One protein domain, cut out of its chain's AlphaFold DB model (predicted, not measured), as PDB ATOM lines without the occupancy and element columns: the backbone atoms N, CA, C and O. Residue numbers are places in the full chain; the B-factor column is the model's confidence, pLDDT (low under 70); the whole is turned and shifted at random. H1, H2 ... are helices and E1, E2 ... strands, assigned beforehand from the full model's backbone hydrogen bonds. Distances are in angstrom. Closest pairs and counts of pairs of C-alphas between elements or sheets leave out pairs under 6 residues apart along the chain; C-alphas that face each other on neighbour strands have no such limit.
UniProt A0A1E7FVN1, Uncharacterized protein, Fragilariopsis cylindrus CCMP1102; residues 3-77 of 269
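What this domain is: This is residues 3 to 77 of the 269 residues of an uncharacterized protein of Fragilariopsis cylindrus CCMP1102 (UniProt A0A1E7FVN1). A small antiparallel sheet, order E1, E2, E3, has H2 across one face, with H3 and H1 off the sheet; the loop of residues 16 to 28 reaches one end of the long axis. The 75 printed residues hold three strands, a meander with each strand the antiparallel neighbour of the one before, then three helices: mixed class. The whole is only just compact, close to loose, with a radius of gyration of the C-alphas of 13.5 A, and spans 40 by 23 by 23 A.

Where its parts are: E1 is residues 3 to 5, from C-alpha 3 at (114.808, 148.969, 140.125); E2 is 10 to 15, 16.7 A; E3 is 29 to 34, 16.2 A. H1 is 40 to 44, H2 51 to 57, and H3 64 to 76, 18.5 A, ending at (121.494, 140.228, 119.798).

How they stand to each other: Hairpin E1 and E2 has N 4 and O 11 at 2.8 A; hairpin E2 and E3 has N 12 and O 32 at 2.9 A. H2 is over E2, height over the sheet 9.3 A. H3, with residues 67 to 71 alone, only just touches H2, with 3 pairs of C-alphas within 8 A; the closest, Arg 51 and Glu 71, are 7.0 A apart. H1 and H3 are close but not clearly touching, closest C-alphas Arg 44 and Arg 75, 6.6 A. Each helix has every O i to N i+4 pair within hydrogen-bond range.

The domain as a whole: The farthest C-alphas, Ser 23 and Gly 38, are 41.8 A apart. The printed part has no cut; the E2 to E3 link is long. Residues 15 to 28 are among those under pLDDT 70.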
ATOM      1  N   ALA A   3     116.046 149.386 140.766       73.38
ATOM      2  CA  ALA A   3     114.808 148.969 140.125       73.38
ATOM      3  C   ALA A   3     114.067 150.195 139.597       73.38
ATOM      4  O   ALA A   3     113.854 151.163 140.329       73.38
ATOM      5  N   TRP A   4     113.640 150.117 138.343       74.94
ATOM      6  CA  TRP A   4     112.839 151.128 137.674       74.94
ATOM      7  C   TRP A   4     111.472 150.541 137.371       74.94
ATOM      8  O   TRP A   4     111.347 149.454 136.810       74.94
ATOM      9  N   ASN A   5     110.445 151.268 137.787       69.44
ATOM     10  CA  ASN A   5     109.055 150.849 137.687       69.44
ATOM     11  C   ASN A   5     108.282 151.981 137.021       69.44
ATOM     12  O   ASN A   5     107.825 152.922 137.678       69.44
ATOM     13  N   ASN A   6     108.235 151.908 135.697       70.06
ATOM     14  CA  ASN A   6     107.409 152.743 134.849       70.06
ATOM     15  C   ASN A   6     106.052 152.032 134.658       70.06
ATOM     16  O   ASN A   6     105.930 150.813 134.774       70.06
ATOM     17  N   LYS A   7     104.994 152.804 134.396       67.12
ATOM     18  CA  LYS A   7     103.661 152.266 134.091       67.12
ATOM     19  C   LYS A   7     103.692 151.289 132.907       67.12
ATOM     20  O   LYS A   7     102.881 150.365 132.877       67.12
ATOM     21  N   GLU A   8     104.597 151.522 131.963       69.94
ATOM     22  CA  GLU A   8     104.746 150.751 130.730       69.94
ATOM     23  C   GLU A   8     105.914 149.762 130.805       69.94
ATOM     24  O   GLU A   8     105.798 148.651 130.302       69.94
ATOM     25  N   TYR A   9     107.002 150.106 131.496       74.19
ATOM     26  CA  TYR A   9     108.231 149.309 131.492       74.19
ATOM     27  C   TYR A   9     108.737 149.014 132.901       74.19
ATOM     28  O   TYR A   9     108.647 149.854 133.795       74.19
ATOM     29  N   ASN A  10     109.327 147.837 133.106       73.19
ATOM     30  CA  ASN A  10     110.008 147.514 134.357       73.19
ATOM     31  C   ASN A  10     111.432 147.053 134.060       73.19
ATOM     32  O   ASN A  10     111.646 146.258 133.152       73.19
ATOM     33  N   ALA A  11     112.401 147.511 134.843       76.06
ATOM     34  CA  ALA A  11     113.772 147.024 134.744       76.06
ATOM     35  C   ALA A  11     114.404 146.875 136.120       76.06
ATOM     36  O   ALA A  11     114.091 147.613 137.060       76.06
ATOM     37  N   ILE A  12     115.320 145.922 136.221       76.25
ATOM     38  CA  ILE A  12     116.137 145.686 137.402       76.25
ATOM     39  C   ILE A  12     117.596 145.633 136.953       76.25
ATOM     40  O   ILE A  12     117.971 144.843 136.093       76.25
ATOM     41  N   CYS A  13     118.434 146.453 137.580       77.00
ATOM     42  CA  CYS A  13     119.884 146.368 137.474       77.00
ATOM     43  C   CYS A  13     120.444 145.679 138.713       77.00
ATOM     44  O   CYS A  13     120.254 146.135 139.855       77.00
ATOM     45  N   LEU A  14     121.173 144.597 138.478       74.62
ATOM     46  CA  LEU A  14     121.948 143.903 139.485       74.62
ATOM     47  C   LEU A  14     123.427 144.197 139.226       74.62
ATOM     48  O   LEU A  14     124.007 143.770 138.231       74.62
ATOM     49  N   ALA A  15     124.035 144.955 140.134       69.50
ATOM     50  CA  ALA A  15     125.477 145.122 140.153       69.50
ATOM     51  C   ALA A  15     126.086 143.888 140.822       69.50
ATOM     52  O   ALA A  15     125.754 143.598 141.974       69.50
ATOM     53  N   TYR A  16     126.954 143.185 140.103       63.56
ATOM     54  CA  TYR A  16     127.731 142.075 140.637       63.56
ATOM     55  C   TYR A  16     129.213 142.392 140.441       63.56
ATOM     56  O   TYR A  16     129.590 142.827 139.355       63.56
ATOM     57  N   PRO A  17     130.083 142.156 141.436       57.25
ATOM     58  CA  PRO A  17     131.495 142.020 141.137       57.25
ATOM     59  C   PRO A  17     131.650 140.726 140.330       57.25
ATOM     60  O   PRO A  17     131.710 139.635 140.897       57.25
ATOM     61  N   LEU A  18     131.668 140.823 139.000       53.09
ATOM     62  CA  LEU A  18     132.247 139.750 138.208       53.09
ATOM     63  C   LEU A  18     133.734 139.761 138.548       53.09
ATOM     64  O   LEU A  18     134.433 140.733 138.274       53.09
ATOM     65  N   VAL A  19     134.209 138.708 139.211       48.72
ATOM     66  CA  VAL A  19     135.643 138.466 139.368       48.72
ATOM     67  C   VAL A  19     136.170 138.086 137.987       48.72
ATOM     68  O   VAL A  19     136.347 136.914 137.671       48.72
ATOM     69  N   THR A  20     136.359 139.068 137.114       49.12
ATOM     70  CA  THR A  20     137.163 138.887 135.914       49.12
ATOM     71  C   THR A  20     138.617 138.969 136.360       49.12
ATOM     72  O   THR A  20     139.065 139.964 136.920       49.12
ATOM     73  N   GLN A  21     139.379 137.895 136.149       50.19
ATOM     74  CA  GLN A  21     140.820 137.829 136.440       50.19
ATOM     75  C   GLN A  21     141.675 138.755 135.543       50.19
ATOM     76  O   GLN A  21     142.873 138.535 135.386       50.19
ATOM     77  N   GLN A  22     141.093 139.797 134.947       50.47
ATOM     78  CA  GLN A  22     141.804 140.777 134.139       50.47
ATOM     79  C   GLN A  22     141.710 142.151 134.786       50.47
ATOM     80  O   GLN A  22     140.661 142.580 135.250       50.47
ATOM     81  N   SER A  23     142.866 142.801 134.825       48.31
ATOM     82  CA  SER A  23     143.277 143.988 135.575       48.31
ATOM     83  C   SER A  23     142.482 145.281 135.357       48.31
ATOM     84  O   SER A  23     142.889 146.311 135.887       48.31
ATOM     85  N   ASP A  24     141.356 145.244 134.652       50.22
ATOM     86  CA  ASP A  24     140.499 146.407 134.444       50.22
ATOM     87  C   ASP A  24     139.241 146.245 135.296       50.22
ATOM     88  O   ASP A  24     138.277 145.579 134.925       50.22
ATOM     89  N   ALA A  25     139.286 146.848 136.487       48.53
ATOM     90  CA  ALA A  25     138.255 146.835 137.525       48.53
ATOM     91  C   ALA A  25     136.971 147.603 137.134       48.53
ATOM     92  O   ALA A  25     136.428 148.383 137.919       48.53
ATOM     93  N   ASN A  26     136.467 147.395 135.920       54.59
ATOM     94  CA  ASN A  26     135.160 147.879 135.516       54.59
ATOM     95  C   ASN A  26     134.104 146.942 136.100       54.59
ATOM     96  O   ASN A  26     133.880 145.841 135.603       54.59
ATOM     97  N   ASN A  27     133.456 147.397 137.176       56.81
ATOM     98  CA  ASN A  27     132.282 146.756 137.761       56.81
ATOM     99  C   ASN A  27     131.252 146.444 136.663       56.81
ATOM    100  O   ASN A  27     130.552 147.341 136.188       56.81
ATOM    101  N   SER A  28     131.156 145.181 136.251       67.25
ATOM    102  CA  SER A  28     130.163 144.758 135.270       67.25
ATOM    103  C   SER A  28     128.771 144.766 135.903       67.25
ATOM    104  O   SER A  28     128.557 144.278 137.012       67.25
ATOM    105  N   THR A  29     127.798 145.339 135.206       71.44
ATOM    106  CA  THR A  29     126.406 145.407 135.667       71.44
ATOM    107  C   THR A  29     125.540 144.518 134.800       71.44
ATOM    108  O   THR A  29     125.526 144.699 133.586       71.44
ATOM    109  N   LEU A  30     124.779 143.611 135.412       79.06
ATOM    110  CA  LEU A  30     123.754 142.851 134.707       79.06
ATOM    111  C   LEU A  30     122.451 143.649 134.712       79.06
ATOM    112  O   LEU A  30     121.928 144.005 135.774       79.06
ATOM    113  N   PHE A  31     121.917 143.905 133.523       79.38
ATOM    114  CA  PHE A  31     120.683 144.653 133.347       79.38
ATOM    115  C   PHE A  31     119.581 143.738 132.815       79.38
ATOM    116  O   PHE A  31     119.649 143.264 131.686       79.38
ATOM    117  N   ALA A  32     118.564 143.477 133.637       81.62
ATOM    118  CA  ALA A  32     117.396 142.700 133.247       81.62
ATOM    119  C   ALA A  32     116.222 143.646 132.969       81.62
ATOM    120  O   ALA A  32     115.736 144.335 133.873       81.62
ATOM    121  N   ILE A  33     115.749 143.664 131.722       80.06
ATOM    122  CA  ILE A  33     114.613 144.485 131.289       80.06
ATOM    123  C   ILE A  33     113.399 143.597 131.057       80.06
ATOM    124  O   ILE A  33     113.483 142.563 130.401       80.06
ATOM    125  N   VAL A  34     112.256 144.026 131.583       79.06
ATOM    126  CA  VAL A  34     110.964 143.377 131.385       79.06
ATOM    127  C   VAL A  34     110.070 144.312 130.578       79.06
ATOM    128  O   VAL A  34     109.560 145.318 131.084       79.06
ATOM    129  N   PHE A  35     109.873 143.953 129.315       76.56
ATOM    130  CA  PHE A  35     108.951 144.625 128.402       76.56
ATOM    131  C   PHE A  35     107.499 144.175 128.638       76.56
ATOM    132  O   PHE A  35     107.271 143.114 129.232       76.56
ATOM    133  N   PRO A  36     106.497 144.958 128.194       74.44
ATOM    134  CA  PRO A  36     105.115 144.498 128.163       74.44
ATOM    135  C   PRO A  36     104.963 143.189 127.385       74.44
ATOM    136  O   PRO A  36     105.591 142.987 126.344       74.44
ATOM    137  N   GLU A  37     104.076 142.327 127.875       71.50
ATOM    138  CA  GLU A  37     103.735 141.068 127.216       71.50
ATOM    139  C   GLU A  37     103.276 141.314 125.768       71.50
ATOM    140  O   GLU A  37     102.481 142.217 125.496       71.50
ATOM    141  N   GLY A  38     103.823 140.541 124.826       73.31
ATOM    142  CA  GLY A  38     103.474 140.606 123.402       73.31
ATOM    143  C   GLY A  38     103.977 141.837 122.632       73.31
ATOM    144  O   GLY A  38     103.805 141.880 121.419       73.31
ATOM    145  N   GLN A  39     104.618 142.816 123.281       77.19
ATOM    146  CA  GLN A  39     105.135 144.032 122.620       77.19
ATOM    147  C   GLN A  39     106.600 143.915 122.190       77.19
ATOM    148  O   GLN A  39     107.177 144.827 121.623       77.19
ATOM    149  N   LEU A  40     107.244 142.792 122.479       77.25
ATOM    150  CA  LEU A  40     108.677 142.651 122.271       77.25
ATOM    151  C   LEU A  40     109.088 142.671 120.795       77.25
ATOM    152  O   LEU A  40     110.091 143.279 120.432       77.25
ATOM    153  N   GLN A  41     108.303 142.000 119.955       80.69
ATOM    154  CA  GLN A  41     108.584 141.883 118.529       80.69
ATOM    155  C   GLN A  41     108.521 143.252 117.837       80.69
ATOM    156  O   GLN A  41     109.382 143.560 117.017       80.69
ATOM    157  N   SER A  42     107.582 144.116 118.237       83.44
ATOM    158  CA  SER A  42     107.480 145.470 117.682       83.44
ATOM    159  C   SER A  42     108.682 146.350 118.048       83.44
ATOM    160  O   SER A  42     109.063 147.215 117.258       83.44
ATOM    161  N   PHE A  43     109.342 146.101 119.188       84.38
ATOM    162  CA  PHE A  43     110.593 146.786 119.538       84.38
ATOM    163  C   PHE A  43     111.790 146.326 118.693       84.38
ATOM    164  O   PHE A  43     112.698 147.114 118.451       84.38
ATOM    165  N   ARG A  44     111.803 145.077 118.206       82.94
ATOM    166  CA  ARG A  44     112.874 144.580 117.320       82.94
ATOM    167  C   ARG A  44     112.774 145.132 115.911       82.94
ATOM    168  O   ARG A  44     113.792 145.446 115.305       82.94
ATOM    169  N   GLU A  45     111.552 145.214 115.400       85.12
ATOM    170  CA  GLU A  45     111.262 145.598 114.014       85.12
ATOM    171  C   GLU A  45     111.484 147.086 113.734       85.12
ATOM    172  O   GLU A  45     111.498 147.496 112.577       85.12
ATOM    173  N   THR A  46     111.655 147.895 114.778       85.25
ATOM    174  CA  THR A  46     111.856 149.337 114.660       85.25
ATOM    175  C   THR A  46     113.268 149.734 115.086       85.25
ATOM    176  O   THR A  46     113.799 149.258 116.096       85.25
ATOM    177  N   ASP A  47     113.879 150.639 114.321       78.19
ATOM    178  CA  ASP A  47     115.230 151.145 114.598       78.19
ATOM    179  C   ASP A  47     115.296 151.868 115.955       78.19
ATOM    180  O   ASP A  47     116.265 151.710 116.679       78.19
ATOM    181  N   ASP A  48     114.215 152.536 116.372       80.56
ATOM    182  CA  ASP A  48     114.120 153.214 117.679       80.56
ATOM    183  C   ASP A  48     113.362 152.404 118.748       80.56
ATOM    184  O   ASP A  48     113.042 152.914 119.830       80.56
ATOM    185  N   GLY A  49     113.039 151.138 118.464       85.00
ATOM    186  CA  GLY A  49     112.131 150.340 119.288       85.00
ATOM    187  C   GLY A  49     112.610 150.129 120.722       85.00
ATOM    188  O   GLY A  49     111.809 150.175 121.652       85.00
ATOM    189  N   TYR A  50     113.917 149.976 120.933       87.81
ATOM    190  CA  TYR A  50     114.499 149.865 122.274       87.81
ATOM    191  C   TYR A  50     114.860 151.213 122.888       87.81
ATOM    192  O   TYR A  50     114.827 151.367 124.113       87.81
ATOM    193  N   ARG A  51     115.152 152.208 122.050       88.25
ATOM    194  CA  ARG A  51     115.678 153.499 122.474       88.25
ATOM    195  C   ARG A  51     114.704 154.276 123.356       88.25
ATOM    196  O   ARG A  51     115.091 154.780 124.416       88.25
ATOM    197  N   ALA A  52     113.436 154.343 122.957       85.31
ATOM    198  CA  ALA A  52     112.410 155.039 123.732       85.31
ATOM    199  C   ALA A  52     112.151 154.371 125.105       85.31
ATOM    200  O   ALA A  52     112.217 155.077 126.118       85.31
ATOM    201  N   PRO A  53     111.945 153.038 125.199       83.88
ATOM    202  CA  PRO A  53     111.873 152.336 126.480       83.88
ATOM    203  C   PRO A  53     113.112 152.528 127.357       83.88
ATOM    204  O   PRO A  53     112.974 152.823 128.542       83.88
ATOM    205  N   LEU A  54     114.321 152.406 126.796       87.19
ATOM    206  CA  LEU A  54     115.568 152.583 127.542       87.19
ATOM    207  C   LEU A  54     115.682 153.989 128.127       87.19
ATOM    208  O   LEU A  54     115.968 154.121 129.312       87.19
ATOM    209  N   THR A  55     115.367 155.022 127.346       86.38
ATOM    210  CA  THR A  55     115.374 156.419 127.816       86.38
ATOM    211  C   THR A  55     114.320 156.652 128.907       86.38
ATOM    212  O   THR A  55     114.557 157.379 129.868       86.38
ATOM    213  N   ALA A  56     113.157 155.997 128.808       82.88
ATOM    214  CA  ALA A  56     112.101 156.095 129.816       82.88
ATOM    215  C   ALA A  56     112.433 155.354 131.125       82.88
ATOM    216  O   ALA A  56     111.962 155.744 132.197       82.88
ATOM    217  N   ILE A  57     113.194 154.261 131.039       80.75
ATOM    218  CA  ILE A  57     113.640 153.463 132.186       80.75
ATOM    219  C   ILE A  57     114.866 154.105 132.833       80.75
ATOM    220  O   ILE A  57     114.945 154.152 134.053       80.75
ATOM    221  N   LEU A  58     115.804 154.606 132.034       82.62
ATOM    222  CA  LEU A  58     117.096 155.135 132.452       82.62
ATOM    223  C   LEU A  58     117.225 156.630 132.110       82.62
ATOM    224  O   LEU A  58     118.146 157.004 131.384       82.62
ATOM    225  N   PRO A  59     116.350 157.507 132.640       77.44
ATOM    226  CA  PRO A  59     116.379 158.931 132.300       77.44
ATOM    227  C   PRO A  59     117.675 159.624 132.746       77.44
ATOM    228  O   PRO A  59     118.042 160.655 132.191       77.44
ATOM    229  N   ASP A  60     118.370 159.049 133.733       78.56
ATOM    230  CA  ASP A  60     119.606 159.589 134.303       78.56
ATOM    231  C   ASP A  60     120.873 159.078 133.587       78.56
ATOM    232  O   ASP A  60     121.979 159.531 133.889       78.56
ATOM    233  N   THR A  61     120.748 158.130 132.650       70.50
ATOM    234  CA  THR A  61     121.890 157.660 131.854       70.50
ATOM    235  C   THR A  61     122.131 158.652 130.721       70.50
ATOM    236  O   THR A  61     121.491 158.590 129.679       70.50
ATOM    237  N   VAL A  62     123.061 159.582 130.945       59.66
ATOM    238  CA  VAL A  62     123.431 160.637 129.977       59.66
ATOM    239  C   VAL A  62     124.408 160.126 128.904       59.66
ATOM    240  O   VAL A  62     124.684 160.812 127.924       59.66
ATOM    241  N   ASP A  63     124.954 158.924 129.086       81.31
ATOM    242  CA  ASP A  63     125.931 158.349 128.167       81.31
ATOM    243  C   ASP A  63     125.247 157.647 126.988       81.31
ATOM    244  O   ASP A  63     124.786 156.507 127.091       81.31
ATOM    245  N   GLU A  64     125.215 158.354 125.860       83.81
ATOM    246  CA  GLU A  64     124.772 157.846 124.563       83.81
ATOM    247  C   GLU A  64     125.459 156.537 124.167       83.81
ATOM    248  O   GLU A  64     124.795 155.623 123.679       83.81
ATOM    249  N   GLY A  65     126.764 156.407 124.432       86.00
ATOM    250  CA  GLY A  65     127.519 155.206 124.079       86.00
ATOM    251  C   GLY A  65     127.015 153.979 124.833       86.00
ATOM    252  O   GLY A  65     126.802 152.923 124.243       86.00
ATOM    253  N   ARG A  66     126.730 154.140 126.128       82.62
ATOM    254  CA  ARG A  66     126.205 153.063 126.975       82.62
ATOM    255  C   ARG A  66     124.781 152.659 126.597       82.62
ATOM    256  O   ARG A  66     124.434 151.486 126.702       82.62
ATOM    257  N   LEU A  67     123.943 153.608 126.172       86.31
ATOM    258  CA  LEU A  67     122.600 153.291 125.674       86.31
ATOM    259  C   LEU A  67     122.662 152.491 124.370       86.31
ATOM    260  O   LEU A  67     121.938 151.504 124.250       86.31
ATOM    261  N   SER A  68     123.546 152.871 123.443       88.31
ATOM    262  CA  SER A  68     123.778 152.118 122.206       88.31
ATOM    263  C   SER A  68     124.301 150.705 122.470       88.31
ATOM    264  O   SER A  68     123.812 149.763 121.857       88.31
ATOM    265  N   GLU A  69     125.217 150.533 123.427       87.69
ATOM    266  CA  GLU A  69     125.726 149.210 123.819       87.69
ATOM    267  C   GLU A  69     124.611 148.309 124.380       87.69
ATOM    268  O   GLU A  69     124.484 147.146 124.002       87.69
ATOM    269  N   ILE A  70     123.759 148.844 125.265       86.75
ATOM    270  CA  ILE A  70     122.617 148.093 125.811       86.75
ATOM    271  C   ILE A  70     121.637 147.722 124.693       86.75
ATOM    272  O   ILE A  70     121.095 146.619 124.686       86.75
ATOM    273  N   GLU A  71     121.384 148.633 123.756       87.94
ATOM    274  CA  GLU A  71     120.494 148.388 122.626       87.94
ATOM    275  C   GLU A  71     121.010 147.278 121.704       87.94
ATOM    276  O   GLU A  71     120.241 146.384 121.346       87.94
ATOM    277  N   GLU A  72     122.299 147.294 121.367       88.12
ATOM    278  CA  GLU A  72     122.951 146.230 120.599       88.12
ATOM    279  C   GLU A  72     122.784 144.880 121.308       88.12
ATOM    280  O   GLU A  72     122.251 143.932 120.728       88.12
ATOM    281  N   GLN A  73     123.071 144.827 122.614       87.81
ATOM    282  CA  GLN A  73     122.877 143.615 123.413       87.81
ATOM    283  C   GLN A  73     121.414 143.141 123.435       87.81
ATOM    284  O   GLN A  73     121.159 141.939 123.418       87.81
ATOM    285  N   LEU A  74     120.425 144.038 123.484       86.81
ATOM    286  CA  LEU A  74     119.005 143.653 123.451       86.81
ATOM    287  C   LEU A  74     118.580 143.076 122.095       86.81
ATOM    288  O   LEU A  74     117.716 142.193 122.050       86.81
ATOM    289  N   ARG A  75     119.170 143.569 120.999       86.31
ATOM    290  CA  ARG A  75     118.918 143.073 119.639       86.31
ATOM    291  C   ARG A  75     119.543 141.696 119.425       86.31
ATOM    292  O   ARG A  75     118.893 140.839 118.829       86.31
ATOM    293  N   GLU A  76     120.749 141.483 119.942       86.69
ATOM    294  CA  GLU A  76     121.494 140.228 119.798       86.69
ATOM    295  C   GLU A  76     121.008 139.107 120.726       86.69
ATOM    296  O   GLU A  76     121.016 137.940 120.336       86.69
ATOM    297  N   ASN A  77     120.577 139.432 121.949       80.50
ATOM    298  CA  ASN A  77     120.225 138.412 122.934       80.50
ATOM    299  C   ASN A  77     118.955 137.632 122.566       80.50
ATOM    300  O   ASN A  77     117.955 138.187 122.100       80.50
TER     301      ASN A  77